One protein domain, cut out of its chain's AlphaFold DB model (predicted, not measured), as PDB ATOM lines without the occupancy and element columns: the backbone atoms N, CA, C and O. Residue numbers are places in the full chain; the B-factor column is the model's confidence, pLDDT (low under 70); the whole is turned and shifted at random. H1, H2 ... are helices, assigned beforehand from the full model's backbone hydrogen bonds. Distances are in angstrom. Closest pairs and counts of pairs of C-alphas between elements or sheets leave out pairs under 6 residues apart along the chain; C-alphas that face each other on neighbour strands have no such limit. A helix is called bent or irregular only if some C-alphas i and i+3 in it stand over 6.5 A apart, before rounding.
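AT A GLANCE: This is residues 200 to 295 of the 440 residues of the protein "RNA polymerase sigma factor" of bacterium ADurb.Bin243 (UniProt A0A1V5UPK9). Short helices cross one another in a rounded cluster: H1, H2 and H5 make its middle, H3 and H4 pack as a crossed pair at one end of the longest axis, and the long H7 stands at the other end, where its residues 287 to 294 pack on H5. The small H6 sits at the edge near H1. The printed part has 96 residues with seven named helices, H1 to H7 in chain order, and no named strand; the class is all helix, and the helix packing is mostly crossed. It is compact, with a radius of gyration of the C-alphas of 12.6 A and spans of 32 by 24 by 20 A.

HOW THE PARTS SIT: Look first at the longest helix, H7, residues 278 to 294; with its residues 287 to 294 alone it touches the hub H5, residues 254 to 262, at a steep tilt of 62 degrees, and the closest C-alphas are those of Ser 262 and Leu 291, 6.6 A apart. From H5 go to H2, residues 211 to 223, whose residues 217 to 222 alone touch it, closest at the C-alphas of Ser 221 and Phe 254, 4.6 A apart; the two run opposite ways at a tilt of 35.2 degrees, only just steep. H5 also touches H1, residues 200 to 208, about perpendicular at 73 degrees, with the C-alphas of Gly 202 and Ile 260 closest at 5.4 A. Farther out, H1 touches H4, residues 241 to 248, where the C-alphas of Val 205 and Gly 241 come closest at 5.8 A. H4 touches H3, residues 229 to 237, at a steep tilt of 56 degrees, with the C-alphas of Gly 236 and Gly 242 closest at 4.5 A. H2, with residues 213 to 216 alone, only just touches H3, with 3 pairs of C-alphas within 8 A, the closest those of Thr 213 and Ala 231 at 5.6 A. H6, residues 266 to 271, is close to H1 but not clearly touching, with the C-alphas of Pro 207 and Thr 268 closest at 5.6 A. H3 and H7 are apart. Each O i to N i+4 pair is within hydrogen-bond range in H3, H4, H5 and H6, against 3 of 5 in H1, 8 of 9 in H2 and 11 of 13 in H7.

IN THESE COORDINATES: Find C-alpha 278 at (3.971, 41.029, -45.593); from there H7 runs 25.1 A to C-alpha 294 at (-6.589, 36.368, -23.333). H2 is 18.9 A long, and H1 begins at C-alpha 200, (-19.995, 28.835, -27.739), and runs 13.7 A. H1 is irregular, but only just: C-alphas 204 and 207 are 6.7 A apart. H5 is 12.5 A long, H3 12.3 A, H4 10.6 A and H6 8.6 A.

THE WHOLE: The two C-alphas farthest apart are those of Asp 239 and Glu 278, at 35.9 A. The printed part has no cut; the link from H6 to H7 is short, and the other links are tight. The mean pLDDT of the printed part is 73.3, and 38 residues are under 70, among them residues 262 to 276 and 287 to 295.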
ATOM      1  N   GLN A 200     -19.748  30.272 -27.912       68.44
ATOM      2  CA  GLN A 200     -19.995  28.835 -27.739       68.44
ATOM      3  C   GLN A 200     -20.242  28.127 -29.076       68.44
ATOM      4  O   GLN A 200     -19.628  27.104 -29.371       68.44
ATOM      5  N   THR A 201     -21.121  28.682 -29.912       77.38
ATOM      6  CA  THR A 201     -21.406  28.124 -31.234       77.38
ATOM      7  C   THR A 201     -20.185  28.245 -32.149       77.38
ATOM      8  O   THR A 201     -19.902  27.327 -32.910       77.38
ATOM      9  N   GLY A 202     -19.412  29.329 -32.048       78.81
ATOM     10  CA  GLY A 202     -18.154  29.487 -32.774       78.81
ATOM     11  C   GLY A 202     -17.124  28.424 -32.394       78.81
ATOM     12  O   GLY A 202     -16.582  27.783 -33.286       78.81
ATOM     13  N   ALA A 203     -16.912  28.173 -31.101       71.62
ATOM     14  CA  ALA A 203     -16.014  27.122 -30.615       71.62
ATOM     15  C   ALA A 203     -16.440  25.722 -31.088       71.62
ATOM     16  O   ALA A 203     -15.604  24.862 -31.342       71.62
ATOM     17  N   TYR A 204     -17.744  25.497 -31.257       74.00
ATOM     18  CA  TYR A 204     -18.269  24.253 -31.811       74.00
ATOM     19  C   TYR A 204     -18.010  24.126 -33.320       74.00
ATOM     20  O   TYR A 204     -17.629  23.066 -33.817       74.00
ATOM     21  N   VAL A 205     -18.255  25.190 -34.078       82.50
ATOM     22  CA  VAL A 205     -18.258  25.134 -35.545       82.50
ATOM     23  C   VAL A 205     -16.855  25.299 -36.118       82.50
ATOM     24  O   VAL A 205     -16.482  24.578 -37.039       82.50
ATOM     25  N   PHE A 206     -16.062  26.217 -35.567       84.38
ATOM     26  CA  PHE A 206     -14.777  26.632 -36.125       84.38
ATOM     27  C   PHE A 206     -13.770  25.479 -36.320       84.38
ATOM     28  O   PHE A 206     -13.222  25.381 -37.423       84.38
ATOM     29  N   PRO A 207     -13.592  24.542 -35.362       78.88
ATOM     30  CA  PRO A 207     -12.708  23.381 -35.528       78.88
ATOM     31  C   PRO A 207     -13.077  22.440 -36.677       78.88
ATOM     32  O   PRO A 207     -12.235  21.697 -37.172       78.88
ATOM     33  N   ARG A 208     -14.345  22.453 -37.101       82.75
ATOM     34  CA  ARG A 208     -14.894  21.526 -38.099       82.75
ATOM     35  C   ARG A 208     -14.882  22.090 -39.520       82.75
ATOM     36  O   ARG A 208     -15.272  21.394 -40.453       82.75
ATOM     37  N   LEU A 209     -14.441  23.333 -39.684       85.50
ATOM     38  CA  LEU A 209     -14.299  23.984 -40.981       85.50
ATOM     39  C   LEU A 209     -12.997  23.572 -41.673       85.50
ATOM     40  O   LEU A 209     -11.975  23.320 -41.037       85.50
ATOM     41  N   SER A 210     -13.005  23.590 -43.000       84.94
ATOM     42  CA  SER A 210     -11.803  23.490 -43.812       84.94
ATOM     43  C   SER A 210     -10.871  24.666 -43.536       84.94
ATOM     44  O   SER A 210     -11.302  25.792 -43.268       84.94
ATOM     45  N   LEU A 211      -9.566  24.426 -43.690       81.06
ATOM     46  CA  LEU A 211      -8.547  25.463 -43.506       81.06
ATOM     47  C   LEU A 211      -8.839  26.698 -44.357       81.06
ATOM     48  O   LEU A 211      -8.719  27.822 -43.885       81.06
ATOM     49  N   LYS A 212      -9.287  26.496 -45.600       81.94
ATOM     50  CA  LYS A 212      -9.622  27.585 -46.520       81.94
ATOM     51  C   LYS A 212     -10.717  28.494 -45.947       81.94
ATOM     52  O   LYS A 212     -10.576  29.714 -45.996       81.94
ATOM     53  N   THR A 213     -11.764  27.914 -45.368       85.44
ATOM     54  CA  THR A 213     -12.889  28.657 -44.788       85.44
ATOM     55  C   THR A 213     -12.531  29.295 -43.449       85.44
ATOM     56  O   THR A 213     -12.927  30.432 -43.192       85.44
ATOM     57  N   GLN A 214     -11.696  28.646 -42.631       83.62
ATOM     58  CA  GLN A 214     -11.119  29.270 -41.433       83.62
ATOM     59  C   GLN A 214     -10.305  30.527 -41.791       83.62
ATOM     60  O   GLN A 214     -10.491  31.576 -41.168       83.62
ATOM     61  N   PHE A 215      -9.473  30.470 -42.840       79.19
ATOM     62  CA  PHE A 215      -8.731  31.638 -43.335       79.19
ATOM     63  C   PHE A 215      -9.630  32.759 -43.823       79.19
ATOM     64  O   PHE A 215      -9.401  33.931 -43.508       79.19
ATOM     65  N   GLU A 216     -10.660  32.407 -44.585       81.25
ATOM     66  CA  GLU A 216     -11.623  33.376 -45.083       81.25
ATOM     67  C   GLU A 216     -12.323  34.110 -43.931       81.25
ATOM     68  O   GLU A 216     -12.394  35.338 -43.938       81.25
ATOM     69  N   LEU A 217     -12.754  33.386 -42.895       80.38
ATOM     70  CA  LEU A 217     -13.388  33.958 -41.705       80.38
ATOM     71  C   LEU A 217     -12.470  34.932 -40.962       80.38
ATOM     72  O   LEU A 217     -12.883  36.047 -40.634       80.38
ATOM     73  N   ILE A 218     -11.207  34.549 -40.752       77.19
ATOM     74  CA  ILE A 218     -10.198  35.414 -40.124       77.19
ATOM     75  C   ILE A 218     -10.022  36.704 -40.934       77.19
ATOM     76  O   ILE A 218      -9.950  37.795 -40.359       77.19
ATOM     77  N   LYS A 219     -10.001  36.610 -42.267       77.19
ATOM     78  CA  LYS A 219      -9.873  37.769 -43.160       77.19
ATOM     79  C   LYS A 219     -11.111  38.672 -43.120       77.19
ATOM     80  O   LYS A 219     -10.980  39.889 -42.980       77.19
ATOM     81  N   LEU A 220     -12.309  38.089 -43.196       76.44
ATOM     82  CA  LEU A 220     -13.584  38.811 -43.147       76.44
ATOM     83  C   LEU A 220     -13.802  39.527 -41.816       76.44
ATOM     84  O   LEU A 220     -14.402  40.604 -41.802       76.44
ATOM     85  N   SER A 221     -13.264  38.977 -40.721       72.62
ATOM     86  CA  SER A 221     -13.387  39.576 -39.392       72.62
ATOM     87  C   SER A 221     -12.772  40.979 -39.288       72.62
ATOM     88  O   SER A 221     -13.178  41.810 -38.475       72.62
ATOM     89  N   ARG A 222     -11.792  41.269 -40.148       68.56
ATOM     90  CA  ARG A 222     -11.031  42.524 -40.137       68.56
ATOM     91  C   ARG A 222     -11.526  43.542 -41.134       68.56
ATOM     92  O   ARG A 222     -11.516  44.734 -40.857       68.56
ATOM     93  N   THR A 223     -11.984  43.071 -42.286       71.88
ATOM     94  CA  THR A 223     -12.617  43.937 -43.283       71.88
ATOM     95  C   THR A 223     -14.075  44.216 -42.942       71.88
ATOM     96  O   THR A 223     -14.711  45.039 -43.603       71.88
ATOM     97  N   ASN A 224     -14.602  43.550 -41.902       67.06
ATOM     98  CA  ASN A 224     -16.012  43.544 -41.566       67.06
ATOM     99  C   ASN A 224     -16.774  43.183 -42.856       67.06
ATOM    100  O   ASN A 224     -17.563  43.975 -43.362       67.06
ATOM    101  N   GLY A 225     -16.442  42.054 -43.488       71.62
ATOM    102  CA  GLY A 225     -16.998  41.602 -44.773       71.62
ATOM    103  C   GLY A 225     -18.098  40.545 -44.609       71.62
ATOM    104  O   GLY A 225     -18.226  39.943 -43.549       71.62
ATOM    105  N   LYS A 226     -18.900  40.308 -45.657       78.56
ATOM    106  CA  LYS A 226     -19.888  39.212 -45.653       78.56
ATOM    107  C   LYS A 226     -19.207  37.871 -45.926       78.56
ATOM    108  O   LYS A 226     -18.291  37.822 -46.740       78.56
ATOM    109  N   PHE A 227     -19.700  36.807 -45.296       78.50
ATOM    110  CA  PHE A 227     -19.312  35.426 -45.603       78.50
ATOM    111  C   PHE A 227     -19.545  35.108 -47.085       78.50
ATOM    112  O   PHE A 227     -20.576  35.511 -47.632       78.50
ATOM    113  N   SER A 228     -18.618  34.395 -47.731       83.62
ATOM    114  CA  SER A 228     -18.882  33.863 -49.068       83.62
ATOM    115  C   SER A 228     -19.967  32.788 -49.031       83.62
ATOM    116  O   SER A 228     -20.163  32.113 -48.022       83.62
ATOM    117  N   GLU A 229     -20.641  32.574 -50.161       84.19
ATOM    118  CA  GLU A 229     -21.595  31.467 -50.330       84.19
ATOM    119  C   GLU A 229     -20.945  30.100 -50.056       84.19
ATOM    120  O   GLU A 229     -21.574  29.206 -49.490       84.19
ATOM    121  N   GLN A 230     -19.657  29.948 -50.392       84.50
ATOM    122  CA  GLN A 230     -18.893  28.736 -50.100       84.50
ATOM    123  C   GLN A 230     -18.728  28.535 -48.587       84.50
ATOM    124  O   GLN A 230     -19.042  27.458 -48.080       84.50
ATOM    125  N   ALA A 231     -18.296  29.574 -47.865       85.19
ATOM    126  CA  ALA A 231     -18.154  29.535 -46.415       85.19
ATOM    127  C   ALA A 231     -19.503  29.307 -45.717       85.19
ATOM    128  O   ALA A 231     -19.588  28.505 -44.794       85.19
ATOM    129  N   LEU A 232     -20.574  29.963 -46.172       86.88
ATOM    130  CA  LEU A 232     -21.921  29.795 -45.617       86.88
ATOM    131  C   LEU A 232     -22.455  28.372 -45.792       86.88
ATOM    132  O   LEU A 232     -23.053  27.835 -44.861       86.88
ATOM    133  N   SER A 233     -22.230  27.767 -46.959       86.81
ATOM    134  CA  SER A 233     -22.620  26.383 -47.238       86.81
ATOM    135  C   SER A 233     -21.885  25.395 -46.326       86.81
ATOM    136  O   SER A 233     -22.502  24.515 -45.731       86.81
ATOM    137  N   GLU A 234     -20.576  25.588 -46.154       89.75
ATOM    138  CA  GLU A 234     -19.746  24.735 -45.302       89.75
ATOM    139  C   GLU A 234     -20.058  24.900 -43.811       89.75
ATOM    140  O   GLU A 234     -20.206  23.919 -43.093       89.75
ATOM    141  N   ILE A 235     -20.224  26.136 -43.342       88.19
ATOM    142  CA  ILE A 235     -20.677  26.405 -41.978       88.19
ATOM    143  C   ILE A 235     -22.054  25.765 -41.766       88.19
ATOM    144  O   ILE A 235     -22.282  25.128 -40.747       88.19
ATOM    145  N   GLY A 236     -22.975  25.908 -42.721       86.31
ATOM    146  CA  GLY A 236     -24.340  25.398 -42.614       86.31
ATOM    147  C   GLY A 236     -24.465  23.872 -42.594       86.31
ATOM    148  O   GLY A 236     -25.460  23.374 -42.070       86.31
ATOM    149  N   SER A 237     -23.491  23.136 -43.138       88.25
ATOM    150  CA  SER A 237     -23.488  21.665 -43.136       88.25
ATOM    151  C   SER A 237     -22.992  21.054 -41.820       88.25
ATOM    152  O   SER A 237     -23.214  19.869 -41.573       88.25
ATOM    153  N   ILE A 238     -22.359  21.858 -40.961       81.50
ATOM    154  CA  ILE A 238     -21.922  21.460 -39.623       81.50
ATOM    155  C   ILE A 238     -23.105  21.581 -38.659       81.50
ATOM    156  O   ILE A 238     -23.880  22.541 -38.713       81.50
ATOM    157  N   ASP A 239     -23.237  20.617 -37.746       78.19
ATOM    158  CA  ASP A 239     -24.236  20.670 -36.677       78.19
ATOM    159  C   ASP A 239     -24.165  22.016 -35.920       78.19
ATOM    160  O   ASP A 239     -23.095  22.591 -35.737       78.19
ATOM    161  N   LYS A 240     -25.312  22.604 -35.571       79.81
ATOM    162  CA  LYS A 240     -25.436  23.987 -35.043       79.81
ATOM    163  C   LYS A 240     -24.817  25.117 -35.898       79.81
ATOM    164  O   LYS A 240     -24.956  26.293 -35.556       79.81
ATOM    165  N   GLY A 241     -24.203  24.838 -37.045       84.19
ATOM    166  CA  GLY A 241     -23.563  25.841 -37.895       84.19
ATOM    167  C   GLY A 241     -24.548  26.780 -38.591       84.19
ATOM    168  O   GLY A 241     -24.304  27.984 -38.695       84.19
ATOM    169  N   GLY A 242     -25.749  26.297 -38.921       85.44
ATOM    170  CA  GLY A 242     -26.853  27.166 -39.341       85.44
ATOM    171  C   GLY A 242     -27.258  28.204 -38.279       85.44
ATOM    172  O   GLY A 242     -27.712  29.297 -38.626       85.44
ATOM    173  N   GLU A 243     -27.076  27.909 -36.987       84.81
ATOM    174  CA  GLU A 243     -27.283  28.882 -35.906       84.81
ATOM    175  C   GLU A 243     -26.146  29.903 -35.843       84.81
ATOM    176  O   GLU A 243     -26.415  31.093 -35.679       84.81
ATOM    177  N   PHE A 244     -24.898  29.472 -36.060       85.44
ATOM    178  CA  PHE A 244     -23.739  30.365 -36.131       85.44
ATOM    179  C   PHE A 244     -23.916  31.433 -37.212       85.44
ATOM    180  O   PHE A 244     -23.778  32.625 -36.933       85.44
ATOM    181  N   VAL A 245     -24.330  31.032 -38.420       83.94
ATOM    182  CA  VAL A 245     -24.636  31.964 -39.521       83.94
ATOM    183  C   VAL A 245     -25.702  32.984 -39.107       83.94
ATOM    184  O   VAL A 245     -25.550  34.187 -39.347       83.94
ATOM    185  N   LYS A 246     -26.778  32.527 -38.451       83.25
ATOM    186  CA  LYS A 246     -27.872  33.394 -37.985       83.25
ATOM    187  C   LYS A 246     -27.426  34.368 -36.895       83.25
ATOM    188  O   LYS A 246     -27.901  35.504 -36.891       83.25
ATOM    189  N   LEU A 247     -26.549  33.941 -35.984       77.12
ATOM    190  CA  LEU A 247     -26.003  34.774 -34.907       77.12
ATOM    191  C   LEU A 247     -25.049  35.839 -35.447       77.12
ATOM    192  O   LEU A 247     -25.122  36.989 -35.025       77.12
ATOM    193  N   CYS A 248     -24.228  35.490 -36.438       74.31
ATOM    194  CA  CYS A 248     -23.254  36.409 -37.020       74.31
ATOM    195  C   CYS A 248     -23.886  37.582 -37.792       74.31
ATOM    196  O   CYS A 248     -23.192  38.556 -38.068       74.31
ATOM    197  N   ARG A 249     -25.168  37.485 -38.200       65.12
ATOM    198  CA  ARG A 249     -25.962  38.522 -38.913       65.12
ATOM    199  C   ARG A 249     -25.182  39.360 -39.942       65.12
ATOM    200  O   ARG A 249     -25.480  40.532 -40.169       65.12
ATOM    201  N   GLY A 250     -24.221  38.726 -40.606       61.75
ATOM    202  CA  GLY A 250     -23.497  39.250 -41.751       61.75
ATOM    203  C   GLY A 250     -22.007  39.519 -41.567       61.75
ATOM    204  O   GLY A 250     -21.361  39.541 -42.605       61.75
ATOM    205  N   LYS A 251     -21.457  39.710 -40.355       67.12
ATOM    206  CA  LYS A 251     -20.032  40.052 -40.136       67.12
ATOM    207  C   LYS A 251     -19.569  39.631 -38.736       67.12
ATOM    208  O   LYS A 251     -20.255  39.927 -37.765       67.12
ATOM    209  N   LEU A 252     -18.399  39.002 -38.629       72.88
ATOM    210  CA  LEU A 252     -17.673  38.874 -37.360       72.88
ATOM    211  C   LEU A 252     -16.762  40.089 -37.200       72.88
ATOM    212  O   LEU A 252     -16.182  40.543 -38.182       72.88
ATOM    213  N   THR A 253     -16.601  40.613 -35.990       73.25
ATOM    214  CA  THR A 253     -15.503  41.545 -35.711       73.25
ATOM    215  C   THR A 253     -14.213  40.774 -35.448       73.25
ATOM    216  O   THR A 253     -14.228  39.620 -35.018       73.25
ATOM    217  N   PHE A 254     -13.074  41.437 -35.638       72.12
ATOM    218  CA  PHE A 254     -11.760  40.868 -35.342       72.12
ATOM    219  C   PHE A 254     -11.669  40.283 -33.923       72.12
ATOM    220  O   PHE A 254     -11.095  39.221 -33.714       72.12
ATOM    221  N   ASN A 255     -12.286  40.941 -32.943       67.19
ATOM    222  CA  ASN A 255     -12.190  40.531 -31.544       67.19
ATOM    223  C   ASN A 255     -13.143  39.392 -31.194       67.19
ATOM    224  O   ASN A 255     -12.784  38.528 -30.402       67.19
ATOM    225  N   GLU A 256     -14.331  39.356 -31.802       74.31
ATOM    226  CA  GLU A 256     -15.215  38.187 -31.710       74.31
ATOM    227  C   GLU A 256     -14.539  36.957 -32.316       74.31
ATOM    228  O   GLU A 256     -14.638  35.870 -31.757       74.31
ATOM    229  N   MET A 257     -13.778  37.144 -33.398       79.88
ATOM    230  CA  MET A 257     -13.006  36.073 -34.018       79.88
ATOM    231  C   MET A 257     -11.885  35.554 -33.114       79.88
ATOM    232  O   MET A 257     -11.772  34.348 -32.918       79.88
ATOM    233  N   VAL A 258     -11.077  36.448 -32.532       73.75
ATOM    234  CA  VAL A 258     -10.032  36.065 -31.565       73.75
ATOM    235  C   VAL A 258     -10.636  35.298 -30.393       73.75
ATOM    236  O   VAL A 258     -10.083  34.281 -29.986       73.75
ATOM    237  N   LEU A 259     -11.777  35.766 -29.879       68.69
ATOM    238  CA  LEU A 259     -12.460  35.119 -28.768       68.69
ATOM    239  C   LEU A 259     -12.929  33.712 -29.157       68.69
ATOM    240  O   LEU A 259     -12.685  32.778 -28.415       68.69
ATOM    241  N   ILE A 260     -13.536  33.520 -30.328       75.81
ATOM    242  CA  ILE A 260     -13.925  32.182 -30.809       75.81
ATOM    243  C   ILE A 260     -12.704  31.256 -30.929       75.81
ATOM    244  O   ILE A 260     -12.744  30.116 -30.469       75.81
ATOM    245  N   ILE A 261     -11.608  31.754 -31.507       75.88
ATOM    246  CA  ILE A 261     -10.374  30.981 -31.700       75.88
ATOM    247  C   ILE A 261      -9.745  30.592 -30.357       75.88
ATOM    248  O   ILE A 261      -9.253  29.477 -30.236       75.88
ATOM    249  N   SER A 262      -9.803  31.446 -29.326       66.81
ATOM    250  CA  SER A 262      -9.239  31.121 -28.005       66.81
ATOM    251  C   SER A 262      -9.950  29.976 -27.278       66.81
ATOM    252  O   SER A 262      -9.404  29.443 -26.320       66.81
ATOM    253  N   TYR A 263     -11.153  29.599 -27.719       63.06
ATOM    254  CA  TYR A 263     -11.892  28.446 -27.198       63.06
ATOM    255  C   TYR A 263     -11.648  27.154 -27.984       63.06
ATOM    256  O   TYR A 263     -12.207  26.114 -27.640       63.06
ATOM    257  N   CYS A 264     -10.854  27.212 -29.051       65.62
ATOM    258  CA  CYS A 264     -10.493  26.037 -29.829       65.62
ATOM    259  C   CYS A 264      -9.339  25.286 -29.156       65.62
ATOM    260  O   CYS A 264      -8.483  25.891 -28.511       65.62
ATOM    261  N   ASP A 265      -9.299  23.967 -29.339       57.56
ATOM    262  CA  ASP A 265      -8.161  23.162 -28.910       57.56
ATOM    263  C   ASP A 265      -6.879  23.564 -29.661       57.56
ATOM    264  O   ASP A 265      -6.907  24.119 -30.765       57.56
ATOM    265  N   GLU A 266      -5.736  23.274 -29.048       56.19
ATOM    266  CA  GLU A 266      -4.425  23.656 -29.572       56.19
ATOM    267  C   GLU A 266      -4.165  23.077 -30.971       56.19
ATOM    268  O   GLU A 266      -3.600  23.755 -31.832       56.19
ATOM    269  N   GLU A 267      -4.627  21.855 -31.236       59.12
ATOM    270  CA  GLU A 267      -4.461  21.198 -32.533       59.12
ATOM    271  C   GLU A 267      -5.282  21.885 -33.624       59.12
ATOM    272  O   GLU A 267      -4.843  21.985 -34.772       59.12
ATOM    273  N   THR A 268      -6.462  22.400 -33.298       65.06
ATOM    274  CA  THR A 268      -7.253  23.239 -34.200       65.06
ATOM    275  C   THR A 268      -6.533  24.549 -34.501       65.06
ATOM    276  O   THR A 268      -6.431  24.932 -35.666       65.06
ATOM    277  N   ILE A 269      -5.973  25.214 -33.487       65.44
ATOM    278  CA  ILE A 269      -5.238  26.475 -33.670       65.44
ATOM    279  C   ILE A 269      -3.978  26.261 -34.524       65.44
ATOM    280  O   ILE A 269      -3.723  27.038 -35.443       65.44
ATOM    281  N   LYS A 270      -3.216  25.187 -34.279       64.62
ATOM    282  CA  LYS A 270      -2.013  24.822 -35.053       64.62
ATOM    283  C   LYS A 270      -2.306  24.520 -36.519       64.62
ATOM    284  O   LYS A 270      -1.461  24.755 -37.381       64.62
ATOM    285  N   ARG A 271      -3.492  23.983 -36.816       64.56
ATOM    286  CA  ARG A 271      -3.908  23.624 -38.178       64.56
ATOM    287  C   ARG A 271      -4.168  24.845 -39.066       64.56
ATOM    288  O   ARG A 271      -4.070  24.731 -40.290       64.56
ATOM    289  N   ILE A 272      -4.424  26.014 -38.479       69.88
ATOM    290  CA  ILE A 272      -4.599  27.287 -39.186       69.88
ATOM    291  C   ILE A 272      -3.262  27.684 -39.857       69.88
ATOM    292  O   ILE A 272      -2.366  28.241 -39.234       69.88
ATOM    293  N   LYS A 273      -3.120  27.401 -41.161       67.81
ATOM    294  CA  LYS A 273      -1.985  27.787 -42.040       67.81
ATOM    295  C   LYS A 273      -1.881  29.280 -42.382       67.81
ATOM    296  O   LYS A 273      -2.347  29.707 -43.438       67.81
ATOM    297  N   TRP A 274      -1.292  30.068 -41.496       68.81
ATOM    298  CA  TRP A 274      -1.132  31.505 -41.704       68.81
ATOM    299  C   TRP A 274      -0.487  31.822 -43.059       68.81
ATOM    300  O   TRP A 274       0.552  31.271 -43.411       68.81
ATOM    301  N   ASP A 275      -1.131  32.691 -43.833       65.00
ATOM    302  CA  ASP A 275      -0.519  33.283 -45.021       65.00
ATOM    303  C   ASP A 275       0.572  34.248 -44.531       65.00
ATOM    304  O   ASP A 275       0.280  35.169 -43.775       65.00
ATOM    305  N   GLU A 276       1.831  33.998 -44.892       65.75
ATOM    306  CA  GLU A 276       2.998  34.736 -44.379       65.75
ATOM    307  C   GLU A 276       3.400  35.942 -45.245       65.75
ATOM    308  O   GLU A 276       4.482  36.507 -45.060       65.75
ATOM    309  N   SER A 277       2.555  36.357 -46.195       74.44
ATOM    310  CA  SER A 277       2.765  37.606 -46.943       74.44
ATOM    311  C   SER A 277       2.908  38.819 -46.010       74.44
ATOM    312  O   SER A 277       2.351  38.839 -44.914       74.44
ATOM    313  N   GLU A 278       3.653  39.851 -46.429       67.12
ATOM    314  CA  GLU A 278       3.971  41.029 -45.593       67.12
ATOM    315  C   GLU A 278       2.729  41.686 -44.960       67.12
ATOM    316  O   GLU A 278       2.732  41.992 -43.765       67.12
ATOM    317  N   ASP A 279       1.633  41.817 -45.715       60.34
ATOM    318  CA  ASP A 279       0.353  42.344 -45.213       60.34
ATOM    319  C   ASP A 279      -0.256  41.464 -44.104       60.34
ATOM    320  O   ASP A 279      -0.914  41.959 -43.181       60.34
ATOM    321  N   ASN A 280      -0.003  40.154 -44.156       62.34
ATOM    322  CA  ASN A 280      -0.467  39.172 -43.187       62.34
ATOM    323  C   ASN A 280       0.526  38.936 -42.025       62.34
ATOM    324  O   ASN A 280       0.143  38.393 -40.993       62.34
ATOM    325  N   GLN A 281       1.776  39.396 -42.083       66.81
ATOM    326  CA  GLN A 281       2.683  39.287 -40.926       66.81
ATOM    327  C   GLN A 281       2.274  40.221 -39.783       66.81
ATOM    328  O   GLN A 281       2.190  39.808 -38.625       66.81
ATOM    329  N   LYS A 282       1.920  41.471 -40.111       71.19
ATOM    330  CA  LYS A 282       1.340  42.424 -39.146       71.19
ATOM    331  C   LYS A 282       0.083  41.848 -38.486       71.19
ATOM    332  O   LYS A 282      -0.151  41.984 -37.287       71.19
ATOM    333  N   LEU A 283      -0.696  41.164 -39.307       65.44
ATOM    334  CA  LEU A 283      -1.940  40.495 -38.987       65.44
ATOM    335  C   LEU A 283      -1.764  39.378 -37.951       65.44
ATOM    336  O   LEU A 283      -2.501  39.303 -36.965       65.44
ATOM    337  N   ILE A 284      -0.784  38.510 -38.189       67.56
ATOM    338  CA  ILE A 284      -0.388  37.444 -37.271       67.56
ATOM    339  C   ILE A 284       0.074  38.063 -35.950       67.56
ATOM    340  O   ILE A 284      -0.331  37.587 -34.891       67.56
ATOM    341  N   GLY A 285       0.825  39.169 -35.998       70.56
ATOM    342  CA  GLY A 285       1.235  39.931 -34.816       70.56
ATOM    343  C   GLY A 285       0.053  40.405 -33.962       70.56
ATOM    344  O   GLY A 285      -0.023  40.074 -32.782       70.56
ATOM    345  N   GLU A 286      -0.919  41.102 -34.559       71.12
ATOM    346  CA  GLU A 286      -2.103  41.612 -33.844       71.12
ATOM    347  C   GLU A 286      -2.951  40.498 -33.214       71.12
ATOM    348  O   GLU A 286      -3.463  40.652 -32.103       71.12
ATOM    349  N   LEU A 287      -3.114  39.372 -33.918       67.94
ATOM    350  CA  LEU A 287      -3.880  38.231 -33.419       67.94
ATOM    351  C   LEU A 287      -3.127  37.495 -32.310       67.94
ATOM    352  O   LEU A 287      -3.724  37.155 -31.294       67.94
ATOM    353  N   THR A 288      -1.817  37.318 -32.464       65.75
ATOM    354  CA  THR A 288      -0.948  36.749 -31.428       65.75
ATOM    355  C   THR A 288      -0.988  37.601 -30.161       65.75
ATOM    356  O   THR A 288      -1.133  37.069 -29.065       65.75
ATOM    357  N   ASP A 289      -0.933  38.927 -30.288       65.25
ATOM    358  CA  ASP A 289      -1.042  39.848 -29.155       65.25
ATOM    359  C   ASP A 289      -2.428  39.830 -28.502       65.25
ATOM    360  O   ASP A 289      -2.550  40.040 -27.293       65.25
ATOM    361  N   ALA A 290      -3.485  39.601 -29.281       62.19
ATOM    362  CA  ALA A 290      -4.837  39.460 -28.760       62.19
ATOM    363  C   ALA A 290      -5.015  38.124 -28.016       62.19
ATOM    364  O   ALA A 290      -5.521  38.128 -26.897       62.19
ATOM    365  N   LEU A 291      -4.507  37.016 -28.567       59.59
ATOM    366  CA  LEU A 291      -4.474  35.709 -27.902       59.59
ATOM    367  C   LEU A 291      -3.642  35.755 -26.608       59.59
ATOM    368  O   LEU A 291      -4.098  35.267 -25.581       59.59
ATOM    369  N   LYS A 292      -2.490  36.443 -26.609       57.47
ATOM    370  CA  LYS A 292      -1.663  36.679 -25.407       57.47
ATOM    371  C   LYS A 292      -2.359  37.507 -24.323       57.47
ATOM    372  O   LYS A 292      -2.084  37.327 -23.144       57.47
ATOM    373  N   LYS A 293      -3.239  38.441 -24.698       54.53
ATOM    374  CA  LYS A 293      -4.050  39.211 -23.733       54.53
ATOM    375  C   LYS A 293      -5.166  38.371 -23.116       54.53
ATOM    376  O   LYS A 293      -5.612  38.698 -22.022       54.53
ATOM    377  N   CYS A 294      -5.615  37.337 -23.824       45.19
ATOM    378  CA  CYS A 294      -6.589  36.368 -23.333       45.19
ATOM    379  C   CYS A 294      -5.935  35.209 -22.558       45.19
ATOM    380  O   CYS A 294      -6.620  34.568 -21.771       45.19
ATOM    381  N   SER A 295      -4.633  34.942 -22.738       43.84
ATOM    382  CA  SER A 295      -3.886  33.983 -21.915       43.84
ATOM    383  C   SER A 295      -3.534  34.601 -20.561       43.84
ATOM    384  O   SER A 295      -2.880  35.647 -20.511       43.84
TER     385      SER A 295